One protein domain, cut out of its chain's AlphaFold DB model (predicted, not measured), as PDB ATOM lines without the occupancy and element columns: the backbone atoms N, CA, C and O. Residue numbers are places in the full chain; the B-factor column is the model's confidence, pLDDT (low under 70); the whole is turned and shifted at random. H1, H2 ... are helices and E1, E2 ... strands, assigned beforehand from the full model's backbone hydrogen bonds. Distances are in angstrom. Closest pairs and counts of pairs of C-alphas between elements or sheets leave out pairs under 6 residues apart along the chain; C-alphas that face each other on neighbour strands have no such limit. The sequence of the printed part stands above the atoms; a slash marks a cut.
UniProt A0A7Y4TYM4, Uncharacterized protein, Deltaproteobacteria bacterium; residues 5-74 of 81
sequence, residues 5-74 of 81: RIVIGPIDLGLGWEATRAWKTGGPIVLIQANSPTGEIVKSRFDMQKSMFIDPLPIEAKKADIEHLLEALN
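Overview. This is residues 5 to 74 of the 81 residues of an uncharacterized protein of Deltaproteobacteria bacterium (UniProt A0A7Y4TYM4). A strongly twisted sheet of four antiparallel strands, its strands' lines turning by 82 degrees from edge to edge, makes a wall, and one helix, H1, packs over one face of it, near the edge strand E1. A long loop, residues 48 to 62, leads from the other edge strand, E4, back to the helix. The printed part has 70 residues, in the order E1, E2, E3, E4, H1; the sheet runs E1 - E2 - E3 - E4, wholly antiparallel, and the class is mixed, helices and strands. It is compact and rounded, with a radius of gyration of the C-alphas of 10.7 A and spans of 32 by 23 by 20 A.

Arrangement. E1, residues 5 to 14, E2, residues 17 to 24, E3, residues 29 to 35, and E4, residues 41 to 47, form a meander, each strand the antiparallel neighbour of the one before, in three hairpins. N 11 and O 19 of E1 and E2 are 2.8 A apart, N 23 and O 31 of E2 and E3 2.8 A, and N 32 and O 44 of E3 and E4 2.8 A, within hydrogen-bond range. E1 bends by 67 degrees at residue 9 and E2 by 53 degrees at residue 20. E1 and E4 are apart. H1, residues 63 to 74, is on the sheet at a height of 7.7 A, giving two layers, a helix on one face of a sheet. It lies over E2, only just over that strand alone: 5 of its C-alphas fall on E2, 2 on E1 and 2 on E3. It runs slantwise to the strands, at 36 degrees to E2 on the local plane. Its closest C-alphas with E1 are those of Leu 13 and Asp 65, 5.4 A apart. Every O i to N i+4 pair in H1 is within hydrogen-bond range.

Along the chain. E1 begins at C-alpha 5 (-40.645, -35.287, -23.042) and is 23.2 A long; E2 measures 20.8 A, E3 19.2 A and E4 19.5 A. H1 measures 16.4 A and ends at C-alpha 74 (-47.711, -23.539, -23.561).

Size, cuts and confidence. The C-alphas farthest apart, of Gly 27 and Thr 38, are 32.2 A apart. The printed part has no cut; the link from E4 to H1 is long. The mean pLDDT of the printed part is 93.3, and no printed residue is under 70.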
ATOM      1  N   ARG A   5     -41.292 -35.831 -21.848       92.75
ATOM      2  CA  ARG A   5     -40.645 -35.287 -23.042       92.75
ATOM      3  C   ARG A   5     -41.706 -34.726 -23.988       92.75
ATOM      4  O   ARG A   5     -42.700 -35.391 -24.256       92.75
ATOM      5  N   ILE A   6     -41.439 -33.545 -24.529       91.69
ATOM      6  CA  ILE A   6     -42.337 -32.769 -25.380       91.69
ATOM      7  C   ILE A   6     -41.586 -32.396 -26.661       91.69
ATOM      8  O   ILE A   6     -40.409 -32.023 -26.615       91.69
ATOM      9  N   VAL A   7     -42.244 -32.527 -27.809       92.12
ATOM     10  CA  VAL A   7     -41.743 -32.003 -29.085       92.12
ATOM     11  C   VAL A   7     -42.382 -30.636 -29.293       92.12
ATOM     12  O   VAL A   7     -43.602 -30.538 -29.247       92.12
ATOM     13  N   ILE A   8     -41.563 -29.604 -29.490       92.31
ATOM     14  CA  ILE A   8     -42.021 -28.213 -29.655       92.31
ATOM     15  C   ILE A   8     -41.832 -27.688 -31.088       92.31
ATOM     16  O   ILE A   8     -42.244 -26.576 -31.384       92.31
ATOM     17  N   GLY A   9     -41.274 -28.512 -31.988       84.81
ATOM     18  CA  GLY A   9     -40.899 -28.105 -33.351       84.81
ATOM     19  C   GLY A   9     -39.583 -27.324 -33.366       84.81
ATOM     20  O   GLY A   9     -39.089 -27.017 -32.287       84.81
ATOM     21  N   PRO A  10     -38.972 -27.055 -34.534       92.44
ATOM     22  CA  PRO A  10     -37.832 -26.150 -34.612       92.44
ATOM     23  C   PRO A  10     -38.310 -24.718 -34.347       92.44
ATOM     24  O   PRO A  10     -39.050 -24.143 -35.142       92.44
ATOM     25  N   ILE A  11     -37.912 -24.164 -33.207       95.06
ATOM     26  CA  ILE A  11     -38.133 -22.764 -32.847       95.06
ATOM     27  C   ILE A  11     -36.791 -22.056 -32.943       95.06
ATOM     28  O   ILE A  11     -35.868 -22.414 -32.211       95.06
ATOM     29  N   ASP A  12     -36.691 -21.074 -33.835       94.69
ATOM     30  CA  ASP A  12     -35.499 -20.236 -33.958       94.69
ATOM     31  C   ASP A  12     -35.248 -19.500 -32.636       94.69
ATOM     32  O   ASP A  12     -36.150 -18.887 -32.067       94.69
ATOM     33  N   LEU A  13     -34.025 -19.612 -32.131       93.62
ATOM     34  CA  LEU A  13     -33.522 -18.898 -30.962       93.62
ATOM     35  C   LEU A  13     -32.568 -17.764 -31.368       93.62
ATOM     36  O   LEU A  13     -32.119 -17.013 -30.505       93.62
ATOM     37  N   GLY A  14     -32.237 -17.659 -32.657       93.12
ATOM     38  CA  GLY A  14     -31.289 -16.722 -33.239       93.12
ATOM     39  C   GLY A  14     -29.998 -17.395 -33.715       93.12
ATOM     40  O   GLY A  14     -29.591 -18.452 -33.242       93.12
ATOM     41  N   LEU A  15     -29.310 -16.754 -34.668       92.00
ATOM     42  CA  LEU A  15     -28.001 -17.192 -35.194       92.00
ATOM     43  C   LEU A  15     -27.968 -18.667 -35.664       92.00
ATOM     44  O   LEU A  15     -26.926 -19.318 -35.602       92.00
ATOM     45  N   GLY A  16     -29.107 -19.187 -36.134       93.00
ATOM     46  CA  GLY A  16     -29.258 -20.569 -36.597       93.00
ATOM     47  C   GLY A  16     -29.392 -21.607 -35.481       93.00
ATOM     48  O   GLY A  16     -29.341 -22.801 -35.769       93.00
ATOM     49  N   TRP A  17     -29.524 -21.185 -34.220       95.31
ATOM     50  CA  TRP A  17     -29.844 -22.083 -33.117       95.31
ATOM     51  C   TRP A  17     -31.340 -22.349 -33.066       95.31
ATOM     52  O   TRP A  17     -32.137 -21.422 -33.108       95.31
ATOM     53  N   GLU A  18     -31.716 -23.610 -32.880       96.56
ATOM     54  CA  GLU A  18     -33.120 -24.011 -32.851       96.56
ATOM     55  C   GLU A  18     -33.440 -24.854 -31.618       96.56
ATOM     56  O   GLU A  18     -32.815 -25.893 -31.374       96.56
ATOM     57  N   ALA A  19     -34.465 -24.464 -30.861       96.00
ATOM     58  CA  ALA A  19     -35.067 -25.337 -29.864       96.00
ATOM     59  C   ALA A  19     -35.927 -26.391 -30.565       96.00
ATOM     60  O   ALA A  19     -36.714 -26.033 -31.425       96.00
ATOM     61  N   THR A  20     -35.810 -27.674 -30.207       95.75
ATOM     62  CA  THR A  20     -36.613 -28.746 -30.851       95.75
ATOM     63  C   THR A  20     -37.392 -29.625 -29.886       95.75
ATOM     64  O   THR A  20     -38.406 -30.240 -30.243       95.75
ATOM     65  N   ARG A  21     -36.909 -29.741 -28.649       95.62
ATOM     66  CA  ARG A  21     -37.475 -30.623 -27.625       95.62
ATOM     67  C   ARG A  21     -37.440 -29.944 -26.273       95.62
ATOM     68  O   ARG A  21     -36.517 -29.190 -25.979       95.62
ATOM     69  N   ALA A  22     -38.404 -30.300 -25.437       96.00
ATOM     70  CA  ALA A  22     -38.447 -29.902 -24.044       96.00
ATOM     71  C   ALA A  22     -38.674 -31.112 -23.126       96.00
ATOM     72  O   ALA A  22     -39.259 -32.118 -23.533       96.00
ATOM     73  N   TRP A  23     -38.234 -31.011 -21.875       95.38
ATOM     74  CA  TRP A  23     -38.598 -31.938 -20.804       95.38
ATOM     75  C   TRP A  23     -39.183 -31.171 -19.622       95.38
ATOM     76  O   TRP A  23     -38.584 -30.203 -19.154       95.38
ATOM     77  N   LYS A  24     -40.336 -31.626 -19.126       91.00
ATOM     78  CA  LYS A  24     -41.068 -31.017 -18.009       91.00
ATOM     79  C   LYS A  24     -41.263 -32.037 -16.890       91.00
ATOM     80  O   LYS A  24     -41.715 -33.147 -17.141       91.00
ATOM     81  N   THR A  25     -40.925 -31.665 -15.659       84.94
ATOM     82  CA  THR A  25     -40.966 -32.538 -14.462       84.94
ATOM     83  C   THR A  25     -41.988 -32.102 -13.409       84.94
ATOM     84  O   THR A  25     -42.083 -32.729 -12.355       84.94
ATOM     85  N   GLY A  26     -42.767 -31.055 -13.696       81.12
ATOM     86  CA  GLY A  26     -43.641 -30.363 -12.745       81.12
ATOM     87  C   GLY A  26     -43.069 -28.993 -12.365       81.12
ATOM     88  O   GLY A  26     -41.863 -28.849 -12.190       81.12
ATOM     89  N   GLY A  27     -43.934 -27.980 -12.269       88.75
ATOM     90  CA  GLY A  27     -43.531 -26.584 -12.049       88.75
ATOM     91  C   GLY A  27     -43.255 -25.791 -13.341       88.75
ATOM     92  O   GLY A  27     -43.562 -26.273 -14.437       88.75
ATOM     93  N   PRO A  28     -42.718 -24.560 -13.215       93.06
ATOM     94  CA  PRO A  28     -42.536 -23.631 -14.335       93.06
ATOM     95  C   PRO A  28     -41.231 -23.834 -15.115       93.06
ATOM     96  O   PRO A  28     -41.065 -23.248 -16.179       93.06
ATOM     97  N   ILE A  29     -40.299 -24.642 -14.600       94.62
ATOM     98  CA  ILE A  29     -38.998 -24.866 -15.237       94.62
ATOM     99  C   ILE A  29     -39.097 -26.031 -16.220       94.62
ATOM    100  O   ILE A  29     -39.554 -27.124 -15.871       94.62
ATOM    101  N   VAL A  30     -38.604 -25.810 -17.433       95.19
ATOM    102  CA  VAL A  30     -38.470 -26.822 -18.481       95.19
ATOM    103  C   VAL A  30     -37.023 -26.903 -18.946       95.19
ATOM    104  O   VAL A  30     -36.310 -25.905 -18.986       95.19
ATOM    105  N   LEU A  31     -36.567 -28.100 -19.298       96.56
ATOM    106  CA  LEU A  31     -35.266 -28.280 -19.934       96.56
ATOM    107  C   LEU A  31     -35.460 -28.230 -21.446       96.56
ATOM    108  O   LEU A  31     -36.193 -29.059 -21.975       96.56
ATOM    109  N   ILE A  32     -34.813 -27.299 -22.135       96.44
ATOM    110  CA  ILE A  32     -34.898 -27.116 -23.587       96.44
ATOM    111  C   ILE A  32     -33.659 -27.705 -24.245       96.44
ATOM    112  O   ILE A  32     -32.545 -27.447 -23.799       96.44
ATOM    113  N   GLN A  33     -33.845 -28.486 -25.309       96.56
ATOM    114  CA  GLN A  33     -32.769 -28.865 -26.222       96.56
ATOM    115  C   GLN A  33     -32.663 -27.824 -27.333       96.56
ATOM    116  O   GLN A  33     -33.592 -27.721 -28.134       96.56
ATOM    117  N   ALA A  34     -31.528 -27.134 -27.406       95.19
ATOM    118  CA  ALA A  34     -31.176 -26.247 -28.508       95.19
ATOM    119  C   ALA A  34     -30.097 -26.899 -29.382       95.19
ATOM    120  O   ALA A  34     -29.151 -27.499 -28.870       95.19
ATOM    121  N   ASN A  35     -30.258 -26.809 -30.698       96.06
ATOM    122  CA  ASN A  35     -29.342 -27.380 -31.681       96.06
ATOM    123  C   ASN A  35     -28.726 -26.234 -32.472       96.06
ATOM    124  O   ASN A  35     -29.443 -25.359 -32.942       96.06
ATOM    125  N   SER A  36     -27.408 -26.241 -32.583       95.25
ATOM    126  CA  SER A  36     -26.651 -25.273 -33.367       95.25
ATOM    127  C   SER A  36     -26.719 -25.604 -34.866       95.25
ATOM    128  O   SER A  36     -26.950 -26.765 -35.232       95.25
ATOM    129  N   PRO A  37     -26.382 -24.645 -35.746       93.62
ATOM    130  CA  PRO A  37     -26.277 -24.912 -37.179       93.62
ATOM    131  C   PRO A  37     -25.097 -25.838 -37.537       93.62
ATOM    132  O   PRO A  37     -25.038 -26.359 -38.647       93.62
ATOM    133  N   THR A  38     -24.154 -26.063 -36.613       94.88
ATOM    134  CA  THR A  38     -22.991 -26.950 -36.797       94.88
ATOM    135  C   THR A  38     -23.212 -28.359 -36.235       94.88
ATOM    136  O   THR A  38     -22.319 -29.201 -36.329       94.88
ATOM    137  N   GLY A  39     -24.392 -28.644 -35.670       93.06
ATOM    138  CA  GLY A  39     -24.751 -29.953 -35.114       93.06
ATOM    139  C   GLY A  39     -24.422 -30.146 -33.629       93.06
ATOM    140  O   GLY A  39     -24.734 -31.197 -33.073       93.06
ATOM    141  N   GLU A  40     -23.841 -29.146 -32.958       94.88
ATOM    142  CA  GLU A  40     -23.761 -29.112 -31.493       94.88
ATOM    143  C   GLU A  40     -25.168 -29.091 -30.878       94.88
ATOM    144  O   GLU A  40     -26.053 -28.380 -31.360       94.88
ATOM    145  N   ILE A  41     -25.364 -29.854 -29.800       95.25
ATOM    146  CA  ILE A  41     -26.623 -29.930 -29.058       95.25
ATOM    147  C   ILE A  41     -26.361 -29.519 -27.614       95.25
ATOM    148  O   ILE A  41     -25.591 -30.172 -26.908       95.25
ATOM    149  N   VAL A  42     -27.074 -28.498 -27.150       94.88
ATOM    150  CA  VAL A  42     -27.024 -28.031 -25.761       94.88
ATOM    151  C   VAL A  42     -28.377 -28.209 -25.091       94.88
ATOM    152  O   VAL A  42     -29.429 -28.228 -25.737       94.88
ATOM    153  N   LYS A  43     -28.358 -28.357 -23.767       95.12
ATOM    154  CA  LYS A  43     -29.570 -28.358 -22.951       95.12
ATOM    155  C   LYS A  43     -29.499 -27.214 -21.959       95.12
ATOM    156  O   LYS A  43     -28.528 -27.129 -21.216       95.12
ATOM    157  N   SER A  44     -30.527 -26.375 -21.938       95.50
ATOM    158  CA  SER A  44     -30.613 -25.226 -21.036       95.50
ATOM    159  C   SER A  44     -31.953 -25.214 -20.314       95.50
ATOM    160  O   SER A  44     -32.986 -25.573 -20.888       95.50
ATOM    161  N   ARG A  45     -31.946 -24.853 -19.030       96.06
ATOM    162  CA  ARG A  45     -33.174 -24.678 -18.251       96.06
ATOM    163  C   ARG A  45     -33.821 -23.344 -18.600       96.06
ATOM    164  O   ARG A  45     -33.172 -22.304 -18.559       96.06
ATOM    165  N   PHE A  46     -35.117 -23.377 -18.870       95.94
ATOM    166  CA  PHE A  46     -35.949 -22.221 -19.167       95.94
ATOM    167  C   PHE A  46     -37.068 -22.108 -18.129       95.94
ATOM    168  O   PHE A  46     -37.738 -23.093 -17.819       95.94
ATOM    169  N   ASP A  47     -37.255 -20.913 -17.578       95.56
ATOM    170  CA  ASP A  47     -38.341 -20.581 -16.660       95.56
ATOM    171  C   ASP A  47     -39.517 -20.009 -17.461       95.56
ATOM    172  O   ASP A  47     -39.461 -18.878 -17.946       95.56
ATOM    173  N   MET A  48     -40.592 -20.790 -17.589       94.56
ATOM    174  CA  MET A  48     -41.788 -20.392 -18.334       94.56
ATOM    175  C   MET A  48     -42.554 -19.237 -17.681       94.56
ATOM    176  O   MET A  48     -43.271 -18.528 -18.375       94.56
ATOM    177  N   GLN A  49     -42.431 -19.024 -16.365       94.44
ATOM    178  CA  GLN A  49     -43.103 -17.903 -15.694       94.44
ATOM    179  C   GLN A  49     -42.357 -16.593 -15.918       94.44
ATOM    180  O   GLN A  49     -42.976 -15.547 -16.088       94.44
ATOM    181  N   LYS A  50     -41.025 -16.651 -15.916       94.44
ATOM    182  CA  LYS A  50     -40.175 -15.474 -16.132       94.44
ATOM    183  C   LYS A  50     -39.849 -15.222 -17.599       94.44
ATOM    184  O   LYS A  50     -39.300 -14.172 -17.907       94.44
ATOM    185  N   SER A  51     -40.189 -16.161 -18.483       94.81
ATOM    186  CA  SER A  51     -39.859 -16.111 -19.911       94.81
ATOM    187  C   SER A  51     -38.360 -15.902 -20.131       94.81
ATOM    188  O   SER A  51     -37.945 -14.995 -20.843       94.81
ATOM    189  N   MET A  52     -37.525 -16.691 -19.452       94.31
ATOM    190  CA  MET A  52     -36.073 -16.537 -19.548       94.31
ATOM    191  C   MET A  52     -35.327 -17.854 -19.375       94.31
ATOM    192  O   MET A  52     -35.753 -18.745 -18.636       94.31
ATOM    193  N   PHE A  53     -34.160 -17.944 -20.006       94.75
ATOM    194  CA  PHE A  53     -33.210 -19.010 -19.729       94.75
ATOM    195  C   PHE A  53     -32.509 -18.764 -18.387       94.75
ATOM    196  O   PHE A  53     -32.034 -17.664 -18.107       94.75
ATOM    197  N   ILE A  54     -32.480 -19.797 -17.547       94.44
ATOM    198  CA  ILE A  54     -31.753 -19.818 -16.273       94.44
ATOM    199  C   ILE A  54     -30.277 -20.108 -16.541       94.44
ATOM    200  O   ILE A  54     -29.407 -19.477 -15.946       94.44
ATOM    201  N   ASP A  55     -30.007 -21.065 -17.434       92.75
ATOM    202  CA  ASP A  55     -28.650 -21.364 -17.883       92.75
ATOM    203  C   ASP A  55     -28.355 -20.565 -19.158       92.75
ATOM    204  O   ASP A  55     -29.195 -20.541 -20.064       92.75
ATOM    205  N   PRO A  56     -27.180 -19.927 -19.270       85.50
ATOM    206  CA  PRO A  56     -26.845 -19.137 -20.445       85.50
ATOM    207  C   PRO A  56     -26.845 -20.015 -21.698       85.50
ATOM    208  O   PRO A  56     -26.263 -21.103 -21.718       85.50
ATOM    209  N   LEU A  57     -27.503 -19.533 -22.752       88.12
ATOM    210  CA  LEU A  57     -27.317 -20.080 -24.089       88.12
ATOM    211  C   LEU A  57     -26.000 -19.550 -24.683       88.12
ATOM    212  O   LEU A  57     -25.555 -18.466 -24.303       88.12
ATOM    213  N   PRO A  58     -25.401 -20.249 -25.666       88.12
ATOM    214  CA  PRO A  58     -24.255 -19.739 -26.432       88.12
ATOM    215  C   PRO A  58     -24.558 -18.476 -27.255       88.12
ATOM    216  O   PRO A  58     -23.672 -17.927 -27.907       88.12
ATOM    217  N   ILE A  59     -25.817 -18.040 -27.249       90.00
ATOM    218  CA  ILE A  59     -26.348 -16.908 -27.988       90.00
ATOM    219  C   ILE A  59     -27.280 -16.082 -27.101       90.00
ATOM    220  O   ILE A  59     -27.870 -16.585 -26.143       90.00
ATOM    221  N   GLU A  60     -27.458 -14.819 -27.466       89.38
ATOM    222  CA  GLU A  60     -28.485 -13.963 -26.883       89.38
ATOM    223  C   GLU A  60     -29.760 -14.062 -27.729       89.38
ATOM    224  O   GLU A  60     -29.843 -13.498 -28.822       89.38
ATOM    225  N   ALA A  61     -30.738 -14.825 -27.238       88.25
ATOM    226  CA  ALA A  61     -32.034 -14.958 -27.896       88.25
ATOM    227  C   ALA A  61     -32.824 -13.648 -27.791       88.25
ATOM    228  O   ALA A  61     -32.896 -13.036 -26.719       88.25
ATOM    229  N   LYS A  62     -33.441 -13.205 -28.894       91.75
ATOM    230  CA  LYS A  62     -34.225 -11.966 -28.883       91.75
ATOM    231  C   LYS A  62     -35.554 -12.201 -28.182       91.75
ATOM    232  O   LYS A  62     -36.084 -13.308 -28.150       91.75
ATOM    233  N   LYS A  63     -36.155 -11.118 -27.691       92.25
ATOM    234  CA  LYS A  63     -37.458 -11.167 -27.015       92.25
ATOM    235  C   LYS A  63     -38.542 -11.888 -27.838       92.25
ATOM    236  O   LYS A  63     -39.254 -12.706 -27.275       92.25
ATOM    237  N   ALA A  64     -38.624 -11.628 -29.143       93.38
ATOM    238  CA  ALA A  64     -39.603 -12.276 -30.022       93.38
ATOM    239  C   ALA A  64     -39.403 -13.805 -30.111       93.38
ATOM    240  O   ALA A  64     -40.372 -14.558 -30.087       93.38
ATOM    241  N   ASP A  65     -38.148 -14.261 -30.143       93.44
ATOM    242  CA  ASP A  65     -37.790 -15.684 -30.201       93.44
ATOM    243  C   ASP A  65     -38.177 -16.391 -28.888       93.44
ATOM    244  O   ASP A  65     -38.722 -17.495 -28.879       93.44
ATOM    245  N   ILE A  66     -37.957 -15.708 -27.759       94.75
ATOM    246  CA  ILE A  66     -38.364 -16.165 -26.425       94.75
ATOM    247  C   ILE A  66     -39.888 -16.251 -26.287       94.75
ATOM    248  O   ILE A  66     -40.396 -17.216 -25.713       94.75
ATOM    249  N   GLU A  67     -40.622 -15.266 -26.803       94.94
ATOM    250  CA  GLU A  67     -42.090 -15.270 -26.808       94.94
ATOM    251  C   GLU A  67     -42.625 -16.442 -27.642       94.94
ATOM    252  O   GLU A  67     -43.458 -17.208 -27.158       94.94
ATOM    253  N   HIS A  68     -42.066 -16.665 -28.833       94.69
ATOM    254  CA  HIS A  68     -42.440 -17.787 -29.693       94.69
ATOM    255  C   HIS A  68     -42.134 -19.151 -29.045       94.69
ATOM    256  O   HIS A  68     -42.960 -20.067 -29.080       94.69
ATOM    257  N   LEU A  69     -40.985 -19.280 -28.374       95.31
ATOM    258  CA  LEU A  69     -40.653 -20.466 -27.582       95.31
ATOM    259  C   LEU A  69     -41.678 -20.708 -26.466       95.31
ATOM    260  O   LEU A  69     -42.112 -21.844 -26.256       95.31
ATOM    261  N   LEU A  70     -42.070 -19.658 -25.743       95.69
ATOM    262  CA  LEU A  70     -43.040 -19.759 -24.659       95.69
ATOM    263  C   LEU A  70     -44.422 -20.192 -25.167       95.69
ATOM    264  O   LEU A  70     -45.051 -21.058 -24.554       95.69
ATOM    265  N   GLU A  71     -44.880 -19.637 -26.286       94.81
ATOM    266  CA  GLU A  71     -46.129 -20.039 -26.942       94.81
ATOM    267  C   GLU A  71     -46.113 -21.521 -27.326       94.81
ATOM    268  O   GLU A  71     -47.039 -22.260 -26.973       94.81
ATOM    269  N   ALA A  72     -45.027 -21.987 -27.953       94.25
ATOM    270  CA  ALA A  72     -44.857 -23.391 -28.321       94.25
ATOM    271  C   ALA A  72     -44.888 -24.318 -27.092       94.25
ATOM    272  O   ALA A  72     -45.544 -25.361 -27.102       94.25
ATOM    273  N   LEU A  73     -44.228 -23.927 -25.997       93.62
ATOM    274  CA  LEU A  73     -44.236 -24.680 -24.739       93.62
ATOM    275  C   LEU A  73     -45.625 -24.722 -24.091       93.62
ATOM    276  O   LEU A  73     -46.042 -25.768 -23.587       93.62
ATOM    277  N   ASN A  74     -46.354 -23.608 -24.100       92.69
ATOM    278  CA  ASN A  74     -47.711 -23.539 -23.561       92.69
ATOM    279  C   ASN A  74     -48.676 -24.411 -24.372       92.69
ATOM    280  O   ASN A  74     -49.376 -25.239 -23.789       92.69
TER     281      ASN A  74